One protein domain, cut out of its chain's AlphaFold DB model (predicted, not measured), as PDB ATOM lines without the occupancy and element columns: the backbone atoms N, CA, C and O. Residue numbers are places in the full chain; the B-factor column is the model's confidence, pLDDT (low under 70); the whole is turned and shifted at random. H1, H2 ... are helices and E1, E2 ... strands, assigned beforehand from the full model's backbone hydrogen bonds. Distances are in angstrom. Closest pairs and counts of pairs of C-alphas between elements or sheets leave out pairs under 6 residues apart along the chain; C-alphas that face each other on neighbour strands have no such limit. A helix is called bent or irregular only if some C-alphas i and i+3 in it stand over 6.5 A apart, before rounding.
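Overview. This is residues 475 to 524 and 617 to 738 of the 741 residues of the protein "VanY domain-containing protein" of Chloroflexi bacterium (UniProt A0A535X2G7). Two lobes stand side by side, one of helices and one built on a small, strongly twisted sheet, joined by long stretches with no named element, among them residues 667 to 681. In the helical lobe H1 crosses H5, kinked H3 runs close by and short H4 sits at the far end; in the other lobe H7 covers one face of the sheet, while H6 and H2 lie near opposite ends of E5, H2 together with the small hairpin of E1 and E2. The printed part has 172 residues, with seven named helices and five named strands in the order H1 E1 E2 H2 H3 H4 H5 E3 H6 H7 E4 E5, and its class is mixed, helices and strands. The larger sheet has the order E3 - E5 - E4 and the smaller E1 - E2, both antiparallel. The whole is compact, with a radius of gyration of the C-alphas of 18.1 A and spans of 52 by 41 by 25 A.

Arrangement. Begin at H1, residues 475 to 495, which with its residues 477 to 485 alone touches H5, residues 655 to 666; the closest C-alphas, of Ala 485 and Ala 662, are 4.7 A apart, and the tilt of 71 degrees is only just about perpendicular. Next look at E1, residues 509 to 511, and E2, residues 518 to 520, a hairpin with N 510 and O 519 2.9 A apart. H2, residues 521 to 524, only grazes the larger sheet. Past the cut comes H3, residues 623 to 640, irregular with C-alphas 632 and 635 7.0 A apart, and with a kink of 29 degrees near residue 633. H3 and H5 only just touch, with 3 pairs of C-alphas within 8 A; the closest are those of His 637 and Val 665, 6.8 A apart. H4, residues 642 to 646, is close to H5 but not clearly touching, with C-alphas 645 and 657 5.4 A apart. In the larger sheet, E3, residues 682 to 689, and E4, residues 725 to 728, are edge strands, with E5, residues 731 to 737, as the inner strand. Look for N 683 and O 735, 2.9 A apart, between E3 and E5, and for N 726 and O 736, 2.8 A apart, in the hairpin of E4 and E5. H6, residues 701 to 707, only grazes this sheet. H7, residues 711 to 723, is irregular, with C-alphas 718 and 721 7.2 A apart; it is on one face of the sheet at a height of 8.7 A, two layers in all, and runs along E5 at 13 degrees on the local plane. E3, H6 H7 and E4 form a split strand-helix-strand unit, two strands of one sheet joined through helices with another strand, E5, between them in the sheet, and its crossover is right-handed. Every O i to N i+4 pair is within hydrogen-bond range in H1, H4, H5 and H6, against 12 of 14 in H3 and 6 of 9 in H7; H2 is too short for such a pair.

Along the chain. Find C-alpha 475 at (28.328, -13.850, -40.701); from there H1 runs 30.0 A to C-alpha 495. H3 spans 25.5 A and H5 16.4 A. E3 starts at C-alpha 682, (3.129, -29.363, -34.241), and covers 23.0 A. H7 spans 17.7 A, and E5 runs 14.6 A to C-alpha 737 at (-1.593, -32.168, -36.803).

Size, cuts and confidence. The two C-alphas farthest apart, of Gly 650 and Glu 690, are 54.3 A apart. Residues 525 to 616 are not printed, and C-alphas 524 and 617 are 13.4 A apart across the cut. The links H1 to E1, H5 to E3 and E3 to H6 are long. The mean pLDDT of the printed part is 89.9, and no printed residue is under 70.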
ATOM      1  N   HIS A 475      29.678 -14.354 -40.914       79.31
ATOM      2  CA  HIS A 475      28.328 -13.850 -40.701       79.31
ATOM      3  C   HIS A 475      27.625 -13.525 -42.024       79.31
ATOM      4  O   HIS A 475      26.447 -13.835 -42.184       79.31
ATOM      5  N   ALA A 476      28.326 -12.957 -43.007       84.69
ATOM      6  CA  ALA A 476      27.787 -12.770 -44.351       84.69
ATOM      7  C   ALA A 476      27.412 -14.117 -44.990       84.69
ATOM      8  O   ALA A 476      26.361 -14.239 -45.625       84.69
ATOM      9  N   PHE A 477      28.227 -15.149 -44.762       90.06
ATOM     10  CA  PHE A 477      27.918 -16.515 -45.160       90.06
ATOM     11  C   PHE A 477      26.662 -17.039 -44.455       90.06
ATOM     12  O   PHE A 477      25.769 -17.528 -45.141       90.06
ATOM     13  N   LEU A 478      26.527 -16.864 -43.132       90.81
ATOM     14  CA  LEU A 478      25.295 -17.185 -42.396       90.81
ATOM     15  C   LEU A 478      24.071 -16.527 -43.037       90.81
ATOM     16  O   LEU A 478      23.099 -17.222 -43.330       90.81
ATOM     17  N   GLU A 479      24.106 -15.215 -43.282       92.00
ATOM     18  CA  GLU A 479      22.978 -14.488 -43.885       92.00
ATOM     19  C   GLU A 479      22.637 -15.022 -45.278       92.00
ATOM     20  O   GLU A 479      21.467 -15.140 -45.648       92.00
ATOM     21  N   THR A 480      23.661 -15.368 -46.056       96.00
ATOM     22  CA  THR A 480      23.489 -15.929 -47.397       96.00
ATOM     23  C   THR A 480      22.861 -17.318 -47.327       96.00
ATOM     24  O   THR A 480      21.925 -17.602 -48.074       96.00
ATOM     25  N   VAL A 481      23.300 -18.163 -46.389       96.81
ATOM     26  CA  VAL A 481      22.710 -19.484 -46.151       96.81
ATOM     27  C   VAL A 481      21.272 -19.370 -45.661       96.81
ATOM     28  O   VAL A 481      20.413 -20.089 -46.163       96.81
ATOM     29  N   LEU A 482      20.980 -18.466 -44.725       94.81
ATOM     30  CA  LEU A 482      19.625 -18.260 -44.217       94.81
ATOM     31  C   LEU A 482      18.677 -17.849 -45.348       94.81
ATOM     32  O   LEU A 482      17.620 -18.454 -45.525       94.81
ATOM     33  N   LYS A 483      19.085 -16.872 -46.168       95.62
ATOM     34  CA  LYS A 483      18.324 -16.452 -47.354       95.62
ATOM     35  C   LYS A 483      18.128 -17.603 -48.335       95.62
ATOM     36  O   LYS A 483      17.016 -17.786 -48.819       95.62
ATOM     37  N   ALA A 484      19.169 -18.390 -48.603       96.19
ATOM     38  CA  ALA A 484      19.079 -19.550 -49.485       96.19
ATOM     39  C   ALA A 484      18.127 -20.624 -48.930       96.19
ATOM     40  O   ALA A 484      17.317 -21.164 -49.679       96.19
ATOM     41  N   ALA A 485      18.161 -20.891 -47.621       95.69
ATOM     42  CA  ALA A 485      17.276 -21.847 -46.960       95.69
ATOM     43  C   ALA A 485      15.803 -21.406 -47.030       95.69
ATOM     44  O   ALA A 485      14.932 -22.210 -47.370       95.69
ATOM     45  N   ILE A 486      15.528 -20.122 -46.771       94.38
ATOM     46  CA  ILE A 486      14.195 -19.517 -46.912       94.38
ATOM     47  C   ILE A 486      13.732 -19.576 -48.374       94.38
ATOM     48  O   ILE A 486      12.616 -20.014 -48.647       94.38
ATOM     49  N   ALA A 487      14.582 -19.183 -49.326       93.56
ATOM     50  CA  ALA A 487      14.251 -19.172 -50.750       93.56
ATOM     51  C   ALA A 487      13.968 -20.581 -51.296       93.56
ATOM     52  O   ALA A 487      13.010 -20.770 -52.052       93.56
ATOM     53  N   ALA A 488      14.751 -21.579 -50.878       91.62
ATOM     54  CA  ALA A 488      14.527 -22.976 -51.236       91.62
ATOM     55  C   ALA A 488      13.149 -23.453 -50.752       91.62
ATOM     56  O   ALA A 488      12.375 -23.999 -51.535       91.62
ATOM     57  N   LYS A 489      12.788 -23.163 -49.494       91.69
ATOM     58  CA  LYS A 489      11.468 -23.530 -48.960       91.69
ATOM     59  C   LYS A 489      10.317 -22.755 -49.586       91.69
ATOM     60  O   LYS A 489       9.290 -23.356 -49.882       91.69
ATOM     61  N   LYS A 490      10.496 -21.466 -49.865       91.00
ATOM     62  CA  LYS A 490       9.522 -20.672 -50.622       91.00
ATOM     63  C   LYS A 490       9.250 -21.292 -51.996       91.00
ATOM     64  O   LYS A 490       8.094 -21.495 -52.350       91.00
ATOM     65  N   THR A 491      10.303 -21.694 -52.706       90.38
ATOM     66  CA  THR A 491      10.185 -22.377 -54.005       90.38
ATOM     67  C   THR A 491       9.424 -23.702 -53.884       90.38
ATOM     68  O   THR A 491       8.580 -24.004 -54.728       90.38
ATOM     69  N   ASP A 492       9.684 -24.494 -52.838       87.94
ATOM     70  CA  ASP A 492       8.952 -25.744 -52.580       87.94
ATOM     71  C   ASP A 492       7.451 -25.492 -52.345       87.94
ATOM     72  O   ASP A 492       6.605 -26.247 -52.830       87.94
ATOM     73  N   TYR A 493       7.109 -24.422 -51.620       87.50
ATOM     74  CA  TYR A 493       5.725 -24.025 -51.354       87.50
ATOM     75  C   TYR A 493       5.009 -23.552 -52.621       87.50
ATOM     76  O   TYR A 493       3.915 -24.032 -52.913       87.50
ATOM     77  N   GLU A 494       5.651 -22.693 -53.411       88.31
ATOM     78  CA  GLU A 494       5.114 -22.196 -54.682       88.31
ATOM     79  C   GLU A 494       4.877 -23.340 -55.678       88.31
ATOM     80  O   GLU A 494       3.792 -23.450 -56.252       88.31
ATOM     81  N   LYS A 495       5.839 -24.266 -55.822       89.25
ATOM     82  CA  LYS A 495       5.673 -25.483 -56.643       89.25
ATOM     83  C   LYS A 495       4.538 -26.370 -56.141       89.25
ATOM     84  O   LYS A 495       3.828 -26.976 -56.939       89.25
ATOM     85  N   GLY A 496       4.363 -26.437 -54.823       85.81
ATOM     86  CA  GLY A 496       3.262 -27.140 -54.177       85.81
ATOM     87  C   GLY A 496       1.922 -26.400 -54.222       85.81
ATOM     88  O   GLY A 496       0.955 -26.947 -53.697       85.81
ATOM     89  N   LYS A 497       1.860 -25.190 -54.803       83.88
ATOM     90  CA  LYS A 497       0.699 -24.282 -54.773       83.88
ATOM     91  C   LYS A 497       0.166 -24.047 -53.351       83.88
ATOM     92  O   LYS A 497      -1.042 -24.024 -53.135       83.88
ATOM     93  N   LYS A 498       1.072 -23.931 -52.378       80.50
ATOM     94  CA  LYS A 498       0.760 -23.665 -50.968       80.50
ATOM     95  C   LYS A 498       0.996 -22.196 -50.652       80.50
ATOM     96  O   LYS A 498       2.002 -21.636 -51.086       80.50
ATOM     97  N   ASP A 499       0.122 -21.617 -49.838       82.50
ATOM     98  CA  ASP A 499       0.320 -20.268 -49.317       82.50
ATOM     99  C   ASP A 499       1.579 -20.193 -48.455       82.50
ATOM    100  O   ASP A 499       1.918 -21.132 -47.724       82.50
ATOM    101  N   LEU A 500       2.273 -19.057 -48.540       83.75
ATOM    102  CA  LEU A 500       3.428 -18.816 -47.690       83.75
ATOM    103  C   LEU A 500       2.981 -18.712 -46.231       83.75
ATOM    104  O   LEU A 500       2.018 -17.999 -45.943       83.75
ATOM    105  N   PRO A 501       3.673 -19.390 -45.304       83.69
ATOM    106  CA  PRO A 501       3.289 -19.325 -43.907       83.69
ATOM    107  C   PRO A 501       3.475 -17.922 -43.327       83.69
ATOM    108  O   PRO A 501       4.402 -17.195 -43.692       83.69
ATOM    109  N   ARG A 502       2.612 -17.578 -42.374       90.50
ATOM    110  CA  ARG A 502       2.687 -16.364 -41.556       90.50
ATOM    111  C   ARG A 502       2.609 -16.730 -40.079       90.50
ATOM    112  O   ARG A 502       2.265 -17.862 -39.741       90.50
ATOM    113  N   ASP A 503       2.922 -15.771 -39.221       91.50
ATOM    114  CA  ASP A 503       2.632 -15.908 -37.796       91.50
ATOM    115  C   ASP A 503       1.115 -15.919 -37.575       91.50
ATOM    116  O   ASP A 503       0.360 -15.261 -38.301       91.50
ATOM    117  N   LEU A 504       0.685 -16.726 -36.606       91.00
ATOM    118  CA  LEU A 504      -0.704 -16.797 -36.173       91.00
ATOM    119  C   LEU A 504      -0.994 -15.642 -35.220       91.00
ATOM    120  O   LEU A 504      -0.209 -15.372 -34.303       91.00
ATOM    121  N   GLU A 505      -2.135 -14.997 -35.429       92.69
ATOM    122  CA  GLU A 505      -2.644 -13.968 -34.536       92.69
ATOM    123  C   GLU A 505      -3.152 -14.601 -33.228       92.69
ATOM    124  O   GLU A 505      -3.534 -15.780 -33.205       92.69
ATOM    125  N   PRO A 506      -3.169 -13.860 -32.104       91.12
ATOM    126  CA  PRO A 506      -3.597 -14.402 -30.815       91.12
ATOM    127  C   PRO A 506      -4.998 -15.030 -30.825       91.12
ATOM    128  O   PRO A 506      -5.253 -15.963 -30.070       91.12
ATOM    129  N   ASP A 507      -5.902 -14.543 -31.676       94.94
ATOM    130  CA  ASP A 507      -7.261 -15.058 -31.834       94.94
ATOM    131  C   ASP A 507      -7.350 -16.304 -32.733       94.94
ATOM    132  O   ASP A 507      -8.408 -16.924 -32.805       94.94
ATOM    133  N   GLU A 508      -6.266 -16.728 -33.380       95.31
ATOM    134  CA  GLU A 508      -6.175 -17.995 -34.121       95.31
ATOM    135  C   GLU A 508      -5.624 -19.140 -33.264       95.31
ATOM    136  O   GLU A 508      -5.670 -20.312 -33.661       95.31
ATOM    137  N   LEU A 509      -5.107 -18.798 -32.086       96.06
ATOM    138  CA  LEU A 509      -4.520 -19.723 -31.135       96.06
ATOM    139  C   LEU A 509      -5.526 -20.127 -30.058       96.06
ATOM    140  O   LEU A 509      -6.452 -19.392 -29.715       96.06
ATOM    141  N   ASP A 510      -5.306 -21.312 -29.507       97.19
ATOM    142  CA  ASP A 510      -5.916 -21.756 -28.261       97.19
ATOM    143  C   ASP A 510      -4.928 -22.632 -27.488       97.19
ATOM    144  O   ASP A 510      -3.928 -23.113 -28.033       97.19
ATOM    145  N   PHE A 511      -5.185 -22.828 -26.201       96.00
ATOM    146  CA  PHE A 511      -4.362 -23.673 -25.353       96.00
ATOM    147  C   PHE A 511      -4.837 -25.119 -25.396       96.00
ATOM    148  O   PHE A 511      -6.022 -25.418 -25.283       96.00
ATOM    149  N   VAL A 512      -3.884 -26.043 -25.482       95.31
ATOM    150  CA  VAL A 512      -4.169 -27.460 -25.248       95.31
ATOM    151  C   VAL A 512      -4.580 -27.634 -23.783       95.31
ATOM    152  O   VAL A 512      -3.819 -27.245 -22.890       95.31
ATOM    153  N   ALA A 513      -5.763 -28.196 -23.517       89.88
ATOM    154  CA  ALA A 513      -6.352 -28.197 -22.179       89.88
ATOM    155  C   ALA A 513      -5.467 -28.886 -21.125       89.88
ATOM    156  O   ALA A 513      -4.744 -29.853 -21.393       89.88
ATOM    157  N   ASP A 514      -5.523 -28.357 -19.901       85.62
ATOM    158  CA  ASP A 514      -4.645 -28.704 -18.775       85.62
ATOM    159  C   ASP A 514      -3.146 -28.521 -19.075       85.62
ATOM    160  O   ASP A 514      -2.277 -29.115 -18.430       85.62
ATOM    161  N   THR A 515      -2.821 -27.695 -20.068       89.12
ATOM    162  CA  THR A 515      -1.465 -27.236 -20.358       89.12
ATOM    163  C   THR A 515      -1.467 -25.723 -20.584       89.12
ATOM    164  O   THR A 515      -2.512 -25.086 -20.666       89.12
ATOM    165  N   LYS A 516      -0.275 -25.129 -20.688       89.94
ATOM    166  CA  LYS A 516      -0.092 -23.729 -21.108       89.94
ATOM    167  C   LYS A 516       0.497 -23.638 -22.516       89.94
ATOM    168  O   LYS A 516       1.174 -22.667 -22.838       89.94
ATOM    169  N   ILE A 517       0.318 -24.685 -23.321       95.00
ATOM    170  CA  ILE A 517       0.927 -24.795 -24.643       95.00
ATOM    171  C   ILE A 517      -0.069 -24.294 -25.695       95.00
ATOM    172  O   ILE A 517      -1.113 -24.929 -25.865       95.00
ATOM    173  N   PRO A 518       0.215 -23.166 -26.375       96.12
ATOM    174  CA  PRO A 518      -0.644 -22.668 -27.438       96.12
ATOM    175  C   PRO A 518      -0.470 -23.514 -28.701       96.12
ATOM    176  O   PRO A 518       0.628 -23.983 -28.985       96.12
ATOM    177  N   MET A 519      -1.527 -23.677 -29.483       96.81
ATOM    178  CA  MET A 519      -1.531 -24.245 -30.834       96.81
ATOM    179  C   MET A 519      -2.596 -23.526 -31.666       96.81
ATOM    180  O   MET A 519      -3.405 -22.781 -31.119       96.81
ATOM    181  N   LYS A 520      -2.634 -23.758 -32.980       95.88
ATOM    182  CA  LYS A 520      -3.761 -23.320 -33.813       95.88
ATOM    183  C   LYS A 520      -5.055 -23.941 -33.276       95.88
ATOM    184  O   LYS A 520      -5.037 -25.112 -32.916       95.88
ATOM    185  N   LYS A 521      -6.158 -23.190 -33.212       96.00
ATOM    186  CA  LYS A 521      -7.425 -23.597 -32.557       96.00
ATOM    187  C   LYS A 521      -7.880 -25.038 -32.826       96.00
ATOM    188  O   LYS A 521      -8.178 -25.782 -31.895       96.00
ATOM    189  N   ASP A 522      -7.921 -25.447 -34.089       94.56
ATOM    190  CA  ASP A 522      -8.317 -26.799 -34.497       94.56
ATOM    191  C   ASP A 522      -7.323 -27.868 -34.018       94.56
ATOM    192  O   ASP A 522      -7.719 -28.891 -33.451       94.56
ATOM    193  N   ALA A 523      -6.029 -27.597 -34.172       96.25
ATOM    194  CA  ALA A 523      -4.962 -28.454 -33.680       96.25
ATOM    195  C   ALA A 523      -4.953 -28.534 -32.141       96.25
ATOM    196  O   ALA A 523      -4.759 -29.614 -31.591       96.25
ATOM    197  N   ALA A 524      -5.226 -27.428 -31.440       97.00
ATOM    198  CA  ALA A 524      -5.322 -27.358 -29.984       97.00
ATOM    199  C   ALA A 524      -6.486 -28.208 -29.454       97.00
ATOM    200  O   ALA A 524      -6.319 -28.972 -28.500       97.00
ATOM    201  N   THR A 617       5.250 -29.865 -24.020       91.38
ATOM    202  CA  THR A 617       6.445 -29.030 -23.809       91.38
ATOM    203  C   THR A 617       6.544 -27.871 -24.788       91.38
ATOM    204  O   THR A 617       7.106 -26.839 -24.430       91.38
ATOM    205  N   SER A 618       6.002 -28.023 -25.995       91.56
ATOM    206  CA  SER A 618       6.072 -27.023 -27.059       91.56
ATOM    207  C   SER A 618       4.881 -27.178 -28.004       91.56
ATOM    208  O   SER A 618       4.372 -28.285 -28.181       91.56
ATOM    209  N   GLY A 619       4.453 -26.062 -28.596       93.50
ATOM    210  CA  GLY A 619       3.332 -25.947 -29.530       93.50
ATOM    211  C   GLY A 619       3.628 -24.856 -30.558       93.50
ATOM    212  O   GLY A 619       4.642 -24.942 -31.250       93.50
ATOM    213  N   TYR A 620       2.799 -23.814 -30.628       94.56
ATOM    214  CA  TYR A 620       3.009 -22.657 -31.495       94.56
ATOM    215  C   TYR A 620       4.324 -21.920 -31.196       94.56
ATOM    216  O   TYR A 620       4.666 -21.677 -30.035       94.56
ATOM    217  N   ARG A 621       5.041 -21.533 -32.258       91.25
ATOM    218  CA  ARG A 621       6.291 -20.766 -32.200       91.25
ATOM    219  C   ARG A 621       6.375 -19.721 -33.315       91.25
ATOM    220  O   ARG A 621       6.542 -20.102 -34.463       91.25
ATOM    221  N   ALA A 622       6.391 -18.432 -32.980       88.62
ATOM    222  CA  ALA A 622       6.504 -17.349 -33.967       88.62
ATOM    223  C   ALA A 622       7.813 -17.374 -34.794       88.62
ATOM    224  O   ALA A 622       8.852 -17.852 -34.319       88.62
ATOM    225  N   MET A 623       7.779 -16.784 -35.997       88.25
ATOM    226  CA  MET A 623       8.893 -16.671 -36.952       88.25
ATOM    227  C   MET A 623      10.154 -16.114 -36.312       88.25
ATOM    228  O   MET A 623      11.227 -16.685 -36.484       88.25
ATOM    229  N   ALA A 624      10.025 -15.027 -35.547       78.56
ATOM    230  CA  ALA A 624      11.165 -14.373 -34.912       78.56
ATOM    231  C   ALA A 624      11.898 -15.313 -33.941       78.56
ATOM    232  O   ALA A 624      13.127 -15.373 -33.943       78.56
ATOM    233  N   HIS A 625      11.155 -16.103 -33.157       78.06
ATOM    234  CA  HIS A 625      11.768 -17.082 -32.258       78.06
ATOM    235  C   HIS A 625      12.362 -18.270 -33.031       78.06
ATOM    236  O   HIS A 625      13.411 -18.797 -32.664       78.06
ATOM    237  N   GLN A 626      11.735 -18.691 -34.134       87.88
ATOM    238  CA  GLN A 626      12.306 -19.722 -35.002       87.88
ATOM    239  C   GLN A 626      13.612 -19.254 -35.671       87.88
ATOM    240  O   GLN A 626      14.548 -20.042 -35.790       87.88
ATOM    241  N   GLU A 627      13.699 -17.985 -36.077       84.88
ATOM    242  CA  GLU A 627      14.913 -17.387 -36.642       84.88
ATOM    243  C   GLU A 627      16.035 -17.315 -35.603       84.88
ATOM    244  O   GLU A 627      17.169 -17.683 -35.903       84.88
ATOM    245  N   GLU A 628      15.717 -16.906 -34.372       75.94
ATOM    246  CA  GLU A 628      16.659 -16.899 -33.249       75.94
ATOM    247  C   GLU A 628      17.281 -18.288 -33.027       75.94
ATOM    248  O   GLU A 628      18.506 -18.413 -32.964       75.94
ATOM    249  N   LEU A 629      16.456 -19.342 -32.996       78.00
ATOM    250  CA  LEU A 629      16.933 -20.723 -32.875       78.00
ATOM    251  C   LEU A 629      17.808 -21.133 -34.063       78.00
ATOM    252  O   LEU A 629      18.884 -21.698 -33.872       78.00
ATOM    253  N   TRP A 630      17.370 -20.836 -35.291       88.62
ATOM    254  CA  TRP A 630      18.123 -21.171 -36.500       88.62
ATOM    255  C   TRP A 630      19.520 -20.537 -36.479       88.62
ATOM    256  O   TRP A 630      20.524 -21.221 -36.688       88.62
ATOM    257  N   ARG A 631      19.597 -19.240 -36.149       85.94
ATOM    258  CA  ARG A 631      20.856 -18.488 -36.042       85.94
ATOM    259  C   ARG A 631      21.732 -19.004 -34.905       85.94
ATOM    260  O   ARG A 631      22.938 -19.148 -35.093       85.94
ATOM    261  N   GLY A 632      21.133 -19.322 -33.757       71.56
ATOM    262  CA  GLY A 632      21.839 -19.866 -32.599       71.56
ATOM    263  C   GLY A 632      22.512 -21.212 -32.882       71.56
ATOM    264  O   GLY A 632      23.632 -21.443 -32.432       71.56
ATOM    265  N   TYR A 633      21.877 -22.082 -33.672       78.88
ATOM    266  CA  TYR A 633      22.453 -23.381 -34.039       78.88
ATOM    267  C   TYR A 633      23.428 -23.322 -35.218       78.88
ATOM    268  O   TYR A 633      24.295 -24.192 -35.329       78.88
ATOM    269  N   PHE A 634      23.327 -22.304 -36.081       85.56
ATOM    270  CA  PHE A 634      24.095 -22.227 -37.323       85.56
ATOM    271  C   PHE A 634      25.600 -22.400 -37.115       85.56
ATOM    272  O   PHE A 634      26.214 -23.199 -37.816       85.56
ATOM    273  N   PHE A 635      26.208 -21.689 -36.158       79.56
ATOM    274  CA  PHE A 635      27.665 -21.733 -36.006       79.56
ATOM    275  C   PHE A 635      28.186 -23.077 -35.487       79.56
ATOM    276  O   PHE A 635      29.300 -23.454 -35.837       79.56
ATOM    277  N   GLY A 636      27.376 -23.849 -34.755       70.38
ATOM    278  CA  GLY A 636      27.715 -25.242 -34.448       70.38
ATOM    279  C   GLY A 636      27.885 -26.051 -35.734       70.38
ATOM    280  O   GLY A 636      28.959 -26.582 -36.008       70.38
ATOM    281  N   HIS A 637      26.869 -26.015 -36.600       83.06
ATOM    282  CA  HIS A 637      26.907 -26.688 -37.901       83.06
ATOM    283  C   HIS A 637      27.984 -26.134 -38.838       83.06
ATOM    284  O   HIS A 637      28.577 -26.873 -39.620       83.06
ATOM    285  N   TYR A 638      28.257 -24.833 -38.770       84.06
ATOM    286  CA  TYR A 638      29.316 -24.190 -39.532       84.06
ATOM    287  C   TYR A 638      30.675 -24.833 -39.226       84.06
ATOM    288  O   TYR A 638      31.410 -25.171 -40.156       84.06
ATOM    289  N   TYR A 639      31.005 -25.031 -37.948       77.19
ATOM    290  CA  TYR A 639      32.270 -25.654 -37.562       77.19
ATOM    291  C   TYR A 639      32.275 -27.166 -37.817       77.19
ATOM    292  O   TYR A 639      33.278 -27.675 -38.318       77.19
ATOM    293  N   ASP A 640      31.155 -27.859 -37.582       73.38
ATOM    294  CA  ASP A 640      31.021 -29.300 -37.849       73.38
ATOM    295  C   ASP A 640      31.290 -29.653 -39.320       73.38
ATOM    296  O   ASP A 640      31.858 -30.697 -39.618       73.38
ATOM    297  N   THR A 641      30.908 -28.761 -40.238       83.69
ATOM    298  CA  THR A 641      30.988 -28.964 -41.695       83.69
ATOM    299  C   THR A 641      32.222 -28.338 -42.344       83.69
ATOM    300  O   THR A 641      32.319 -28.258 -43.572       83.69
ATOM    301  N   ALA A 642      33.161 -27.809 -41.552       77.50
ATOM    302  CA  ALA A 642      34.287 -27.042 -42.081       77.50
ATOM    303  C   ALA A 642      35.136 -27.853 -43.079       77.50
ATOM    304  O   ALA A 642      35.564 -27.313 -44.100       77.50
ATOM    305  N   LYS A 643      35.341 -29.152 -42.816       78.38
ATOM    306  CA  LYS A 643      36.120 -30.047 -43.687       78.38
ATOM    307  C   LYS A 643      35.412 -30.310 -45.014       78.38
ATOM    308  O   LYS A 643      36.049 -30.294 -46.062       78.38
ATOM    309  N   GLU A 644      34.105 -30.530 -44.980       88.62
ATOM    310  CA  GLU A 644      33.278 -30.753 -46.161       88.62
ATOM    311  C   GLU A 644      33.267 -29.498 -47.036       88.62
ATOM    312  O   GLU A 644      33.580 -29.574 -48.224       88.62
ATOM    313  N   ARG A 645      32.993 -28.328 -46.442       93.88
ATOM    314  CA  ARG A 645      32.920 -27.048 -47.162       93.88
ATOM    315  C   ARG A 645      34.252 -26.618 -47.764       93.88
ATOM    316  O   ARG A 645      34.260 -26.055 -48.855       93.88
ATOM    317  N   ALA A 646      35.374 -26.892 -47.097       83.69
ATOM    318  CA  ALA A 646      36.701 -26.551 -47.614       83.69
ATOM    319  C   ALA A 646      37.002 -27.207 -48.976       83.69
ATOM    320  O   ALA A 646      37.746 -26.641 -49.771       83.69
ATOM    321  N   ASN A 647      36.395 -28.365 -49.254       88.69
ATOM    322  CA  ASN A 647      36.584 -29.116 -50.496       88.69
ATOM    323  C   ASN A 647      35.523 -28.806 -51.571       88.69
ATOM    324  O   ASN A 647      35.549 -29.405 -52.646       88.69
ATOM    325  N   MET A 648      34.577 -27.901 -51.302       92.31
ATOM    326  CA  MET A 648      33.520 -27.538 -52.251       92.31
ATOM    327  C   MET A 648      33.998 -26.495 -53.261       92.31
ATOM    328  O   MET A 648      34.875 -25.668 -52.991       92.31
ATOM    329  N   LYS A 649      33.391 -26.504 -54.451       91.44
ATOM    330  CA  LYS A 649      33.701 -25.525 -55.494       91.44
ATOM    331  C   LYS A 649      33.332 -24.116 -55.015       91.44
ATOM    332  O   LYS A 649      32.245 -23.877 -54.498       91.44
ATOM    333  N   GLY A 650      34.252 -23.170 -55.204       86.75
ATOM    334  CA  GLY A 650      34.115 -21.809 -54.673       86.75
ATOM    335  C   GLY A 650      34.554 -21.660 -53.211       86.75
ATOM    336  O   GLY A 650      34.450 -20.565 -52.667       86.75
ATOM    337  N   GLY A 651      35.079 -22.724 -52.594       86.62
ATOM    338  CA  GLY A 651      35.656 -22.693 -51.255       86.62
ATOM    339  C   GLY A 651      34.614 -22.729 -50.128       86.62
ATOM    340  O   GLY A 651      33.422 -22.923 -50.374       86.62
ATOM    341  N   PRO A 652      35.049 -22.516 -48.872       85.56
ATOM    342  CA  PRO A 652      34.231 -22.763 -47.685       85.56
ATOM    343  C   PRO A 652      32.976 -21.886 -47.578       85.56
ATOM    344  O   PRO A 652      32.035 -22.271 -46.883       85.56
ATOM    345  N   HIS A 653      32.941 -20.741 -48.264       93.81
ATOM    346  CA  HIS A 653      31.789 -19.832 -48.323       93.81
ATOM    347  C   HIS A 653      31.237 -19.634 -49.740       93.81
ATOM    348  O   HIS A 653      30.428 -18.736 -49.971       93.81
ATOM    349  N   GLY A 654      31.669 -20.463 -50.694       90.50
ATOM    350  CA  GLY A 654      31.203 -20.398 -52.073       90.50
ATOM    351  C   GLY A 654      29.733 -20.809 -52.235       90.50
ATOM    352  O   GLY A 654      29.126 -21.349 -51.306       90.50
ATOM    353  N   PRO A 655      29.144 -20.611 -53.428       95.75
ATOM    354  CA  PRO A 655      27.745 -20.952 -53.701       95.75
ATOM    355  C   PRO A 655      27.376 -22.411 -53.385       95.75
ATOM    356  O   PRO A 655      26.304 -22.667 -52.837       95.75
ATOM    357  N   ASP A 656      28.276 -23.361 -53.654       95.31
ATOM    358  CA  ASP A 656      28.053 -24.780 -53.350       95.31
ATOM    359  C   ASP A 656      28.010 -25.023 -51.835       95.31
ATOM    360  O   ASP A 656      27.146 -25.750 -51.344       95.31
ATOM    361  N   ALA A 657      28.882 -24.351 -51.075       95.25
ATOM    362  CA  ALA A 657      28.863 -24.392 -49.618       95.25
ATOM    363  C   ALA A 657      27.589 -23.752 -49.046       95.25
ATOM    364  O   ALA A 657      27.050 -24.254 -48.059       95.25
ATOM    365  N   VAL A 658      27.069 -22.689 -49.678       97.44
ATOM    366  CA  VAL A 658      25.784 -22.080 -49.303       97.44
ATOM    367  C   VAL A 658      24.644 -23.085 -49.475       97.44
ATOM    368  O   VAL A 658      23.870 -23.301 -48.541       97.44
ATOM    369  N   ALA A 659      24.549 -23.718 -50.647       96.00
ATOM    370  CA  ALA A 659      23.510 -24.702 -50.940       96.00
ATOM    371  C   ALA A 659      23.603 -25.919 -50.006       96.00
ATOM    372  O   ALA A 659      22.592 -26.359 -49.451       96.00
ATOM    373  N   TYR A 660      24.822 -26.415 -49.776       96.62
ATOM    374  CA  TYR A 660      25.081 -27.507 -48.846       96.62
ATOM    375  C   TYR A 660      24.655 -27.155 -47.421       96.62
ATOM    376  O   TYR A 660      23.933 -27.927 -46.797       96.62
ATOM    377  N   MET A 661      25.045 -25.984 -46.909       96.62
ATOM    378  CA  MET A 661      24.685 -25.569 -45.553       96.62
ATOM    379  C   MET A 661      23.188 -25.326 -45.396       96.62
ATOM    380  O   MET A 661      22.621 -25.718 -44.378       96.62
ATOM    381  N   ALA A 662      22.526 -24.742 -46.398       96.19
ATOM    382  CA  ALA A 662      21.077 -24.558 -46.381       96.19
ATOM    383  C   ALA A 662      20.349 -25.909 -46.277       96.19
ATOM    384  O   ALA A 662      19.416 -26.056 -45.486       96.19
ATOM    385  N   TRP A 663      20.815 -26.917 -47.024       94.50
ATOM    386  CA  TRP A 663      20.312 -28.285 -46.927       94.50
ATOM    387  C   TRP A 663      20.646 -28.939 -45.580       94.50
ATOM    388  O   TRP A 663      19.744 -29.487 -44.944       94.50
ATOM    389  N   TYR A 664      21.908 -28.871 -45.142       93.75
ATOM    390  CA  TYR A 664      22.422 -29.546 -43.948       93.75
ATOM    391  C   TYR A 664      21.747 -29.029 -42.681       93.75
ATOM    392  O   TYR A 664      21.187 -29.810 -41.915       93.75
ATOM    393  N   VAL A 665      21.727 -27.707 -42.483       91.88
ATOM    394  CA  VAL A 665      21.057 -27.074 -41.337       91.88
ATOM    395  C   VAL A 665      19.552 -27.359 -41.383       91.88
ATOM    396  O   VAL A 665      18.954 -27.696 -40.361       91.88
ATOM    397  N   GLY A 666      18.953 -27.338 -42.579       89.69
ATOM    398  CA  GLY A 666      17.543 -27.666 -42.801       89.69
ATOM    399  C   GLY A 666      17.137 -29.103 -42.436       89.69
ATOM    400  O   GLY A 666      15.944 -29.363 -42.295       89.69
ATOM    401  N   GLN A 667      18.087 -30.031 -42.253       85.50
ATOM    402  CA  GLN A 667      17.805 -31.382 -41.738       85.50
ATOM    403  C   GLN A 667      17.485 -31.408 -40.239       85.50
ATOM    404  O   GLN A 667      16.937 -32.406 -39.760       85.50
ATOM    405  N   TRP A 668      17.868 -30.352 -39.520       83.12
ATOM    406  CA  TRP A 668      17.830 -30.274 -38.060       83.12
ATOM    407  C   TRP A 668      16.906 -29.171 -37.566       83.12
ATOM    408  O   TRP A 668      16.182 -29.358 -36.595       83.12
ATOM    409  N   VAL A 669      16.920 -28.019 -38.236       86.44
ATOM    410  CA  VAL A 669      16.097 -26.870 -37.878       86.44
ATOM    411  C   VAL A 669      15.480 -26.277 -39.136       86.44
ATOM    412  O   VAL A 669      16.171 -25.867 -40.070       86.44
ATOM    413  N   ALA A 670      14.148 -26.238 -39.171       89.88
ATOM    414  CA  ALA A 670      13.435 -25.597 -40.265       89.88
ATOM    415  C   ALA A 670      13.796 -24.100 -40.318       89.88
ATOM    416  O   ALA A 670      13.882 -23.464 -39.258       89.88
ATOM    417  N   PRO A 671      13.994 -23.518 -41.516       92.62
ATOM    418  CA  PRO A 671      14.174 -22.079 -41.635       92.62
ATOM    419  C   PRO A 671      12.938 -21.338 -41.097       92.62
ATOM    420  O   PRO A 671      11.825 -21.886 -41.132       92.62
ATOM    421  N   PRO A 672      13.112 -20.106 -40.586       90.75
ATOM    422  CA  PRO A 672      11.991 -19.292 -40.129       90.75
ATOM    423  C   PRO A 672      10.997 -19.102 -41.272       90.75
ATOM    424  O   PRO A 672      11.386 -18.960 -42.432       90.75
ATOM    425  N   GLY A 673       9.710 -19.168 -40.952       89.00
ATOM    426  CA  GLY A 673       8.653 -19.225 -41.951       89.00
ATOM    427  C   GLY A 673       8.188 -20.640 -42.287       89.00
ATOM    428  O   GLY A 673       7.164 -20.770 -42.929       89.00
ATOM    429  N   PHE A 674       8.894 -21.712 -41.908       90.56
ATOM    430  CA  PHE A 674       8.621 -23.049 -42.475       90.56
ATOM    431  C   PHE A 674       8.625 -24.194 -41.453       90.56
ATOM    432  O   PHE A 674       8.752 -25.362 -41.823       90.56
ATOM    433  N   SER A 675       8.486 -23.877 -40.165       89.50
ATOM    434  CA  SER A 675       8.329 -24.867 -39.092       89.50
ATOM    435  C   SER A 675       6.852 -25.200 -38.853       89.50
ATOM    436  O   SER A 675       6.016 -24.300 -38.797       89.50
ATOM    437  N   ASN A 676       6.512 -26.469 -38.609       90.75
ATOM    438  CA  ASN A 676       5.143 -26.837 -38.216       90.75
ATOM    439  C   ASN A 676       4.763 -26.317 -36.821       90.75
ATOM    440  O   ASN A 676       3.581 -26.074 -36.569       90.75
ATOM    441  N   HIS A 677       5.745 -26.061 -35.945       91.62
ATOM    442  CA  HIS A 677       5.498 -25.304 -34.713       91.62
ATOM    443  C   HIS A 677       5.032 -23.884 -35.034       91.62
ATOM    444  O   HIS A 677       4.138 -23.370 -34.380       91.62
ATOM    445  N   GLN A 678       5.556 -23.256 -36.082       90.75
ATOM    446  CA  GLN A 678       5.105 -21.924 -36.473       90.75
ATOM    447  C   GLN A 678       3.706 -21.918 -37.075       90.75
ATOM    448  O   GLN A 678       2.936 -21.008 -36.820       90.75
ATOM    449  N   ASN A 679       3.302 -22.976 -37.768       89.00
ATOM    450  CA  ASN A 679       1.912 -23.094 -38.215       89.00
ATOM    451  C   ASN A 679       0.931 -23.406 -37.069       89.00
ATOM    452  O   ASN A 679      -0.259 -23.577 -37.316       89.00
ATOM    453  N   GLY A 680       1.419 -23.550 -35.828       92.25
ATOM    454  CA  GLY A 680       0.617 -23.988 -34.684       92.25
ATOM    455  C   GLY A 680       0.096 -25.418 -34.833       92.25
ATOM    456  O   GLY A 680      -0.877 -25.775 -34.174       92.25
ATOM    457  N   MET A 681       0.714 -26.220 -35.709       94.00
ATOM    458  CA  MET A 681       0.262 -27.566 -36.074       94.00
ATOM    459  C   MET A 681       1.095 -28.669 -35.419       94.00
ATOM    460  O   MET A 681       0.613 -29.790 -35.317       94.00
ATOM    461  N   ALA A 682       2.315 -28.388 -34.965       95.12
ATOM    462  CA  ALA A 682       3.129 -29.363 -34.241       95.12
ATOM    463  C   ALA A 682       2.972 -29.236 -32.722       95.12
ATOM    464  O   ALA A 682       2.864 -28.128 -32.190       95.12
ATOM    465  N   ILE A 683       3.029 -30.374 -32.032       96.44
ATOM    466  CA  ILE A 683       3.103 -30.459 -30.573       96.44
ATOM    467  C   ILE A 683       4.227 -31.402 -30.148       96.44
ATOM    468  O   ILE A 683       4.349 -32.510 -30.667       96.44
ATOM    469  N   ASP A 684       5.009 -30.974 -29.157       96.12
ATOM    470  CA  ASP A 684       5.992 -31.831 -28.494       96.12
ATOM    471  C   ASP A 684       5.433 -32.311 -27.157       96.12
ATOM    472  O   ASP A 684       5.253 -31.526 -26.217       96.12
ATOM    473  N   LEU A 685       5.176 -33.609 -27.047       96.19
ATOM    474  CA  LEU A 685       4.582 -34.233 -25.869       96.19
ATOM    475  C   LEU A 685       5.629 -34.557 -24.799       96.19
ATOM    476  O   LEU A 685       6.809 -34.750 -25.085       96.19
ATOM    477  N   LYS A 686       5.195 -34.647 -23.541       93.19
ATOM    478  CA  LYS A 686       5.999 -35.159 -22.424       93.19
ATOM    479  C   LYS A 686       5.212 -36.135 -21.564       93.19
ATOM    480  O   LYS A 686       3.987 -36.068 -21.468       93.19
ATOM    481  N   GLN A 687       5.964 -36.968 -20.863       93.19
ATOM    482  CA  GLN A 687       5.476 -37.851 -19.816       93.19
ATOM    483  C   GLN A 687       6.270 -37.609 -18.539       93.19
ATOM    484  O   GLN A 687       7.496 -37.487 -18.563       93.19
ATOM    485  N   GLU A 688       5.560 -37.536 -17.427       89.75
ATOM    486  CA  GLU A 688       6.143 -37.552 -16.096       89.75
ATOM    487  C   GLU A 688       6.281 -39.007 -15.663       89.75
ATOM    488  O   GLU A 688       5.418 -39.844 -15.950       89.75
ATOM    489  N   ARG A 689       7.423 -39.327 -15.058       88.62
ATOM    490  CA  ARG A 689       7.838 -40.700 -14.782       88.62
ATOM    491  C   ARG A 689       8.181 -40.866 -13.309       88.62
ATOM    492  O   ARG A 689       8.619 -39.912 -12.668       88.62
ATOM    493  N   GLU A 690       8.016 -42.076 -12.786       85.50
ATOM    494  CA  GLU A 690       8.464 -42.403 -11.431       85.50
ATOM    495  C   GLU A 690       9.989 -42.214 -11.289       85.50
ATOM    496  O   GLU A 690      10.742 -42.466 -12.243       85.50
ATOM    497  N   PRO A 691      10.477 -41.799 -10.103       74.50
ATOM    498  CA  PRO A 691      11.907 -41.745  -9.822       74.50
ATOM    499  C   PRO A 691      12.605 -43.067 -10.179       74.50
ATOM    500  O   PRO A 691      12.146 -44.145  -9.809       74.50
ATOM    501  N   GLY A 692      13.715 -42.980 -10.916       79.50
ATOM    502  CA  GLY A 692      14.446 -44.143 -11.441       79.50
ATOM    503  C   GLY A 692      14.136 -44.500 -12.900       79.50
ATOM    504  O   GLY A 692      14.910 -45.238 -13.506       79.50
ATOM    505  N   TYR A 693      13.088 -43.918 -13.500       83.31
ATOM    506  CA  TYR A 693      12.711 -44.144 -14.904       83.31
ATOM    507  C   TYR A 693      12.594 -42.846 -15.734       83.31
ATOM    508  O   TYR A 693      11.621 -42.697 -16.483       83.31
ATOM    509  N   PRO A 694      13.539 -41.883 -15.628       84.19
ATOM    510  CA  PRO A 694      13.441 -40.615 -16.344       84.19
ATOM    511  C   PRO A 694      13.591 -40.808 -17.855       84.19
ATOM    512  O   PRO A 694      14.362 -41.652 -18.318       84.19
ATOM    513  N   ILE A 695      12.879 -39.977 -18.617       85.81
ATOM    514  CA  ILE A 695      12.935 -39.930 -20.081       85.81
ATOM    515  C   ILE A 695      12.891 -38.466 -20.514       85.81
ATOM    516  O   ILE A 695      12.102 -37.688 -19.974       85.81
ATOM    517  N   ARG A 696      13.744 -38.084 -21.471       83.88
ATOM    518  CA  ARG A 696      13.864 -36.700 -21.957       83.88
ATOM    519  C   ARG A 696      13.547 -36.593 -23.450       83.88
ATOM    520  O   ARG A 696      13.871 -37.489 -24.226       83.88
ATOM    521  N   ASN A 697      12.985 -35.456 -23.862       87.50
ATOM    522  CA  ASN A 697      12.890 -35.084 -25.276       87.50
ATOM    523  C   ASN A 697      14.274 -34.599 -25.724       87.50
ATOM    524  O   ASN A 697      14.642 -33.451 -25.482       87.50
ATOM    525  N   SER A 698      15.081 -35.508 -26.269       80.38
ATOM    526  CA  SER A 698      16.489 -35.262 -26.575       80.38
ATOM    527  C   SER A 698      16.915 -35.942 -27.867       80.38
ATOM    528  O   SER A 698      16.547 -37.083 -28.142       80.38
ATOM    529  N   ARG A 699      17.784 -35.263 -28.624       73.06
ATOM    530  CA  ARG A 699      18.459 -35.814 -29.809       73.06
ATOM    531  C   ARG A 699      19.461 -36.927 -29.483       73.06
ATOM    532  O   ARG A 699      20.040 -37.501 -30.405       73.06
ATOM    533  N   ASP A 700      19.707 -37.212 -28.209       76.75
ATOM    534  CA  ASP A 700      20.530 -38.347 -27.824       76.75
ATOM    535  C   ASP A 700      19.862 -39.668 -28.240       76.75
ATOM    536  O   ASP A 700      18.680 -39.913 -27.990       76.75
ATOM    537  N   THR A 701      20.629 -40.538 -28.897       78.94
ATOM    538  CA  THR A 701      20.107 -41.802 -29.430       78.94
ATOM    539  C   THR A 701      19.604 -42.723 -28.320       78.94
ATOM    540  O   THR A 701      18.629 -43.445 -28.528       78.94
ATOM    541  N   SER A 702      20.221 -42.698 -27.134       79.19
ATOM    542  CA  SER A 702      19.778 -43.523 -26.009       79.19
ATOM    543  C   SER A 702      18.446 -43.030 -25.438       79.19
ATOM    544  O   SER A 702      17.566 -43.853 -25.183       79.19
ATOM    545  N   GLU A 703      18.248 -41.713 -25.332       84.50
ATOM    546  CA  GLU A 703      16.986 -41.111 -24.884       84.50
ATOM    547  C   GLU A 703      15.849 -41.349 -25.880       84.50
ATOM    548  O   GLU A 703      14.778 -41.808 -25.478       84.50
ATOM    549  N   ARG A 704      16.089 -41.165 -27.187       90.94
ATOM    550  CA  ARG A 704      15.095 -41.534 -28.210       90.94
ATOM    551  C   ARG A 704      14.696 -43.001 -28.087       90.94
ATOM    552  O   ARG A 704      13.511 -43.313 -28.047       90.94
ATOM    553  N   ASN A 705      15.674 -43.901 -27.964       89.00
ATOM    554  CA  ASN A 705      15.427 -45.338 -27.820       89.00
ATOM    555  C   ASN A 705      14.647 -45.702 -26.550       89.00
ATOM    556  O   ASN A 705      13.976 -46.733 -26.542       89.00
ATOM    557  N   LYS A 706      14.735 -44.902 -25.479       90.94
ATOM    558  CA  LYS A 706      13.857 -45.048 -24.307       90.94
ATOM    559  C   LYS A 706      12.442 -44.601 -24.647       90.94
ATOM    560  O   LYS A 706      11.505 -45.341 -24.378       90.94
ATOM    561  N   TRP A 707      12.296 -43.439 -25.281       93.81
ATOM    562  CA  TRP A 707      11.003 -42.886 -25.683       93.81
ATOM    563  C   TRP A 707      10.196 -43.866 -26.554       93.81
ATOM    564  O   TRP A 707       9.046 -44.153 -26.227       93.81
ATOM    565  N   TRP A 708      10.824 -44.470 -27.573       94.00
ATOM    566  CA  TRP A 708      10.218 -45.484 -28.462       94.00
ATOM    567  C   TRP A 708       9.735 -46.758 -27.750       94.00
ATOM    568  O   TRP A 708       9.029 -47.561 -28.345       94.00
ATOM    569  N   LYS A 709      10.134 -46.992 -26.496       93.31
ATOM    570  CA  LYS A 709       9.732 -48.173 -25.710       93.31
ATOM    571  C   LYS A 709       8.648 -47.863 -24.686       93.31
ATOM    572  O   LYS A 709       8.308 -48.723 -23.877       93.31
ATOM    573  N   THR A 710       8.166 -46.627 -24.665       95.31
ATOM    574  CA  THR A 710       7.228 -46.190 -23.636       95.31
ATOM    575  C   THR A 710       5.808 -46.567 -23.983       95.31
ATOM    576  O   THR A 710       5.425 -46.606 -25.152       95.31
ATOM    577  N   TRP A 711       5.007 -46.784 -22.946       96.81
ATOM    578  CA  TRP A 711       3.573 -46.975 -23.065       96.81
ATOM    579  C   TRP A 711       2.938 -45.821 -23.848       96.81
ATOM    580  O   TRP A 711       2.165 -46.074 -24.766       96.81
ATOM    581  N   LEU A 712       3.324 -44.571 -23.552       96.88
ATOM    582  CA  LEU A 712       2.780 -43.405 -24.250       96.88
ATOM    583  C   LEU A 712       3.089 -43.468 -25.746       96.88
ATOM    584  O   LEU A 712       2.198 -43.232 -26.555       96.88
ATOM    585  N   TRP A 713       4.329 -43.792 -26.117       96.69
ATOM    586  CA  TRP A 713       4.696 -43.906 -27.522       96.69
ATOM    587  C   TRP A 713       3.867 -44.971 -28.243       96.69
ATOM    588  O   TRP A 713       3.262 -44.671 -29.267       96.69
ATOM    589  N   HIS A 714       3.779 -46.179 -27.682       95.94
ATOM    590  CA  HIS A 714       2.979 -47.259 -28.265       95.94
ATOM    591  C   HIS A 714       1.497 -46.890 -28.369       95.94
ATOM    592  O   HIS A 714       0.845 -47.197 -29.367       95.94
ATOM    593  N   TRP A 715       0.958 -46.202 -27.359       97.56
ATOM    594  CA  TRP A 715      -0.412 -45.710 -27.399       97.56
ATOM    595  C   TRP A 715      -0.599 -44.695 -28.531       97.56
ATOM    596  O   TRP A 715      -1.559 -44.799 -29.290       97.56
ATOM    597  N   LEU A 716       0.320 -43.741 -28.689       96.88
ATOM    598  CA  LEU A 716       0.249 -42.731 -29.746       96.88
ATOM    599  C   LEU A 716       0.420 -43.338 -31.143       96.88
ATOM    600  O   LEU A 716      -0.329 -42.975 -32.042       96.88
ATOM    601  N   ASP A 717       1.341 -44.283 -31.326       95.81
ATOM    602  CA  ASP A 717       1.568 -44.967 -32.608       95.81
ATOM    603  C   ASP A 717       0.286 -45.637 -33.138       95.81
ATOM    604  O   ASP A 717      -0.021 -45.583 -34.328       95.81
ATOM    605  N   ILE A 718      -0.529 -46.174 -32.227       96.06
ATOM    606  CA  ILE A 718      -1.819 -46.795 -32.548       96.06
ATOM    607  C   ILE A 718      -2.933 -45.749 -32.709       96.06
ATOM    608  O   ILE A 718      -3.756 -45.851 -33.620       96.06
ATOM    609  N   ASN A 719      -2.999 -44.758 -31.813       96.81
ATOM    610  CA  ASN A 719      -4.198 -43.932 -31.636       96.81
ATOM    611  C   ASN A 719      -4.088 -42.523 -32.222       96.81
ATOM    612  O   ASN A 719      -5.095 -41.977 -32.654       96.81
ATOM    613  N   ALA A 720      -2.907 -41.906 -32.277       95.44
ATOM    614  CA  ALA A 720      -2.764 -40.488 -32.629       95.44
ATOM    615  C   ALA A 720      -3.342 -40.151 -34.017       95.44
ATOM    616  O   ALA A 720      -3.892 -39.067 -34.220       95.44
ATOM    617  N   LYS A 721      -3.312 -41.111 -34.952       94.56
ATOM    618  CA  LYS A 721      -3.908 -40.962 -36.286       94.56
ATOM    619  C   LYS A 721      -5.421 -40.711 -36.243       94.56
ATOM    620  O   LYS A 721      -5.914 -39.967 -37.088       94.56
ATOM    621  N   SER A 722      -6.161 -41.280 -35.283       95.75
ATOM    622  CA  SER A 722      -7.608 -41.025 -35.143       95.75
ATOM    623  C   SER A 722      -7.905 -39.598 -34.670       95.75
ATOM    624  O   SER A 722      -8.958 -39.051 -34.984       95.75
ATOM    625  N   PHE A 723      -6.932 -38.962 -34.013       95.69
ATOM    626  CA  PHE A 723      -6.936 -37.542 -33.661       95.69
ATOM    627  C   PHE A 723      -6.255 -36.674 -34.722       95.69
ATOM    628  O   PHE A 723      -5.962 -35.510 -34.465       95.69
ATOM    629  N   THR A 724      -6.004 -37.221 -35.917       95.75
ATOM    630  CA  THR A 724      -5.360 -36.557 -37.062       95.75
ATOM    631  C   THR A 724      -3.910 -36.117 -36.830       95.75
ATOM    632  O   THR A 724      -3.391 -35.269 -37.549       95.75
ATOM    633  N   PHE A 725      -3.213 -36.725 -35.869       95.88
ATOM    634  CA  PHE A 725      -1.786 -36.496 -35.647       95.88
ATOM    635  C   PHE A 725      -0.920 -37.543 -36.352       95.88
ATOM    636  O   PHE A 725      -1.260 -38.725 -36.430       95.88
ATOM    637  N   LYS A 726       0.240 -37.107 -36.845       95.50
ATOM    638  CA  LYS A 726       1.282 -37.958 -37.424       95.50
ATOM    639  C   LYS A 726       2.620 -37.653 -36.759       95.50
ATOM    640  O   LYS A 726       3.008 -36.494 -36.675       95.50
ATOM    641  N   ASN A 727       3.341 -38.686 -36.339       95.12
ATOM    642  CA  ASN A 727       4.663 -38.511 -35.747       95.12
ATOM    643  C   ASN A 727       5.696 -38.011 -36.769       95.12
ATOM    644  O   ASN A 727       5.674 -38.402 -37.943       95.12
ATOM    645  N   TYR A 728       6.632 -37.191 -36.295       89.25
ATOM    646  CA  TYR A 728       7.891 -36.949 -36.984       89.25
ATOM    647  C   TYR A 728       8.908 -38.020 -36.578       89.25
ATOM    648  O   TYR A 728       9.393 -38.031 -35.454       89.25
ATOM    649  N   GLU A 729       9.249 -38.913 -37.507       85.62
ATOM    650  CA  GLU A 729       9.964 -40.177 -37.245       85.62
ATOM    651  C   GLU A 729      11.300 -40.031 -36.494       85.62
ATOM    652  O   GLU A 729      11.727 -40.942 -35.793       85.62
ATOM    653  N   LYS A 730      11.985 -38.887 -36.607       85.44
ATOM    654  CA  LYS A 730      13.243 -38.653 -35.877       85.44
ATOM    655  C   LYS A 730      13.023 -38.282 -34.406       85.44
ATOM    656  O   LYS A 730      13.962 -38.380 -33.617       85.44
ATOM    657  N   GLU A 731      11.818 -37.863 -34.038       89.81
ATOM    658  CA  GLU A 731      11.474 -37.294 -32.740       89.81
ATOM    659  C   GLU A 731      10.179 -37.935 -32.203       89.81
ATOM    660  O   GLU A 731       9.076 -37.490 -32.520       89.81
ATOM    661  N   PRO A 732      10.270 -38.981 -31.363       94.38
ATOM    662  CA  PRO A 732       9.094 -39.727 -30.887       94.38
ATOM    663  C   PRO A 732       8.093 -38.887 -30.070       94.38
ATOM    664  O   PRO A 732       6.926 -39.259 -29.935       94.38
ATOM    665  N   TRP A 733       8.531 -37.743 -29.539       95.69
ATOM    666  CA  TRP A 733       7.681 -36.776 -28.840       95.69
ATOM    667  C   TRP A 733       6.965 -35.790 -29.767       95.69
ATOM    668  O   TRP A 733       6.034 -35.139 -29.300       95.69
ATOM    669  N   HIS A 734       7.389 -35.650 -31.026       95.50
ATOM    670  CA  HIS A 734       6.920 -34.614 -31.944       95.50
ATOM    671  C   HIS A 734       5.805 -35.137 -32.847       95.50
ATOM    672  O   HIS A 734       5.979 -36.114 -33.585       95.50
ATOM    673  N   TRP A 735       4.654 -34.474 -32.814       96.25
ATOM    674  CA  TRP A 735       3.470 -34.891 -33.557       96.25
ATOM    675  C   TRP A 735       2.872 -33.718 -34.328       96.25
ATOM    676  O   TRP A 735       2.517 -32.691 -33.755       96.25
ATOM    677  N   ASP A 736       2.729 -33.904 -35.637       95.44
ATOM    678  CA  ASP A 736       2.108 -32.955 -36.552       95.44
ATOM    679  C   ASP A 736       0.610 -33.220 -36.657       95.44
ATOM    680  O   ASP A 736       0.198 -34.301 -37.084       95.44
ATOM    681  N   PHE A 737      -0.201 -32.207 -36.393       95.06
ATOM    682  CA  PHE A 737      -1.593 -32.168 -36.803       95.06
ATOM    683  C   PHE A 737      -1.683 -32.145 -38.335       95.06
ATOM    684  O   PHE A 737      -1.024 -31.351 -39.009       95.06
ATOM    685  N   ARG A 738      -2.494 -33.029 -38.909       88.75
ATOM    686  CA  ARG A 738      -2.752 -33.132 -40.345       88.75
ATOM    687  C   ARG A 738      -4.232 -32.853 -40.558       88.75
ATOM    688  O   ARG A 738      -5.051 -33.733 -40.325       88.75
TER     689      ARG A 738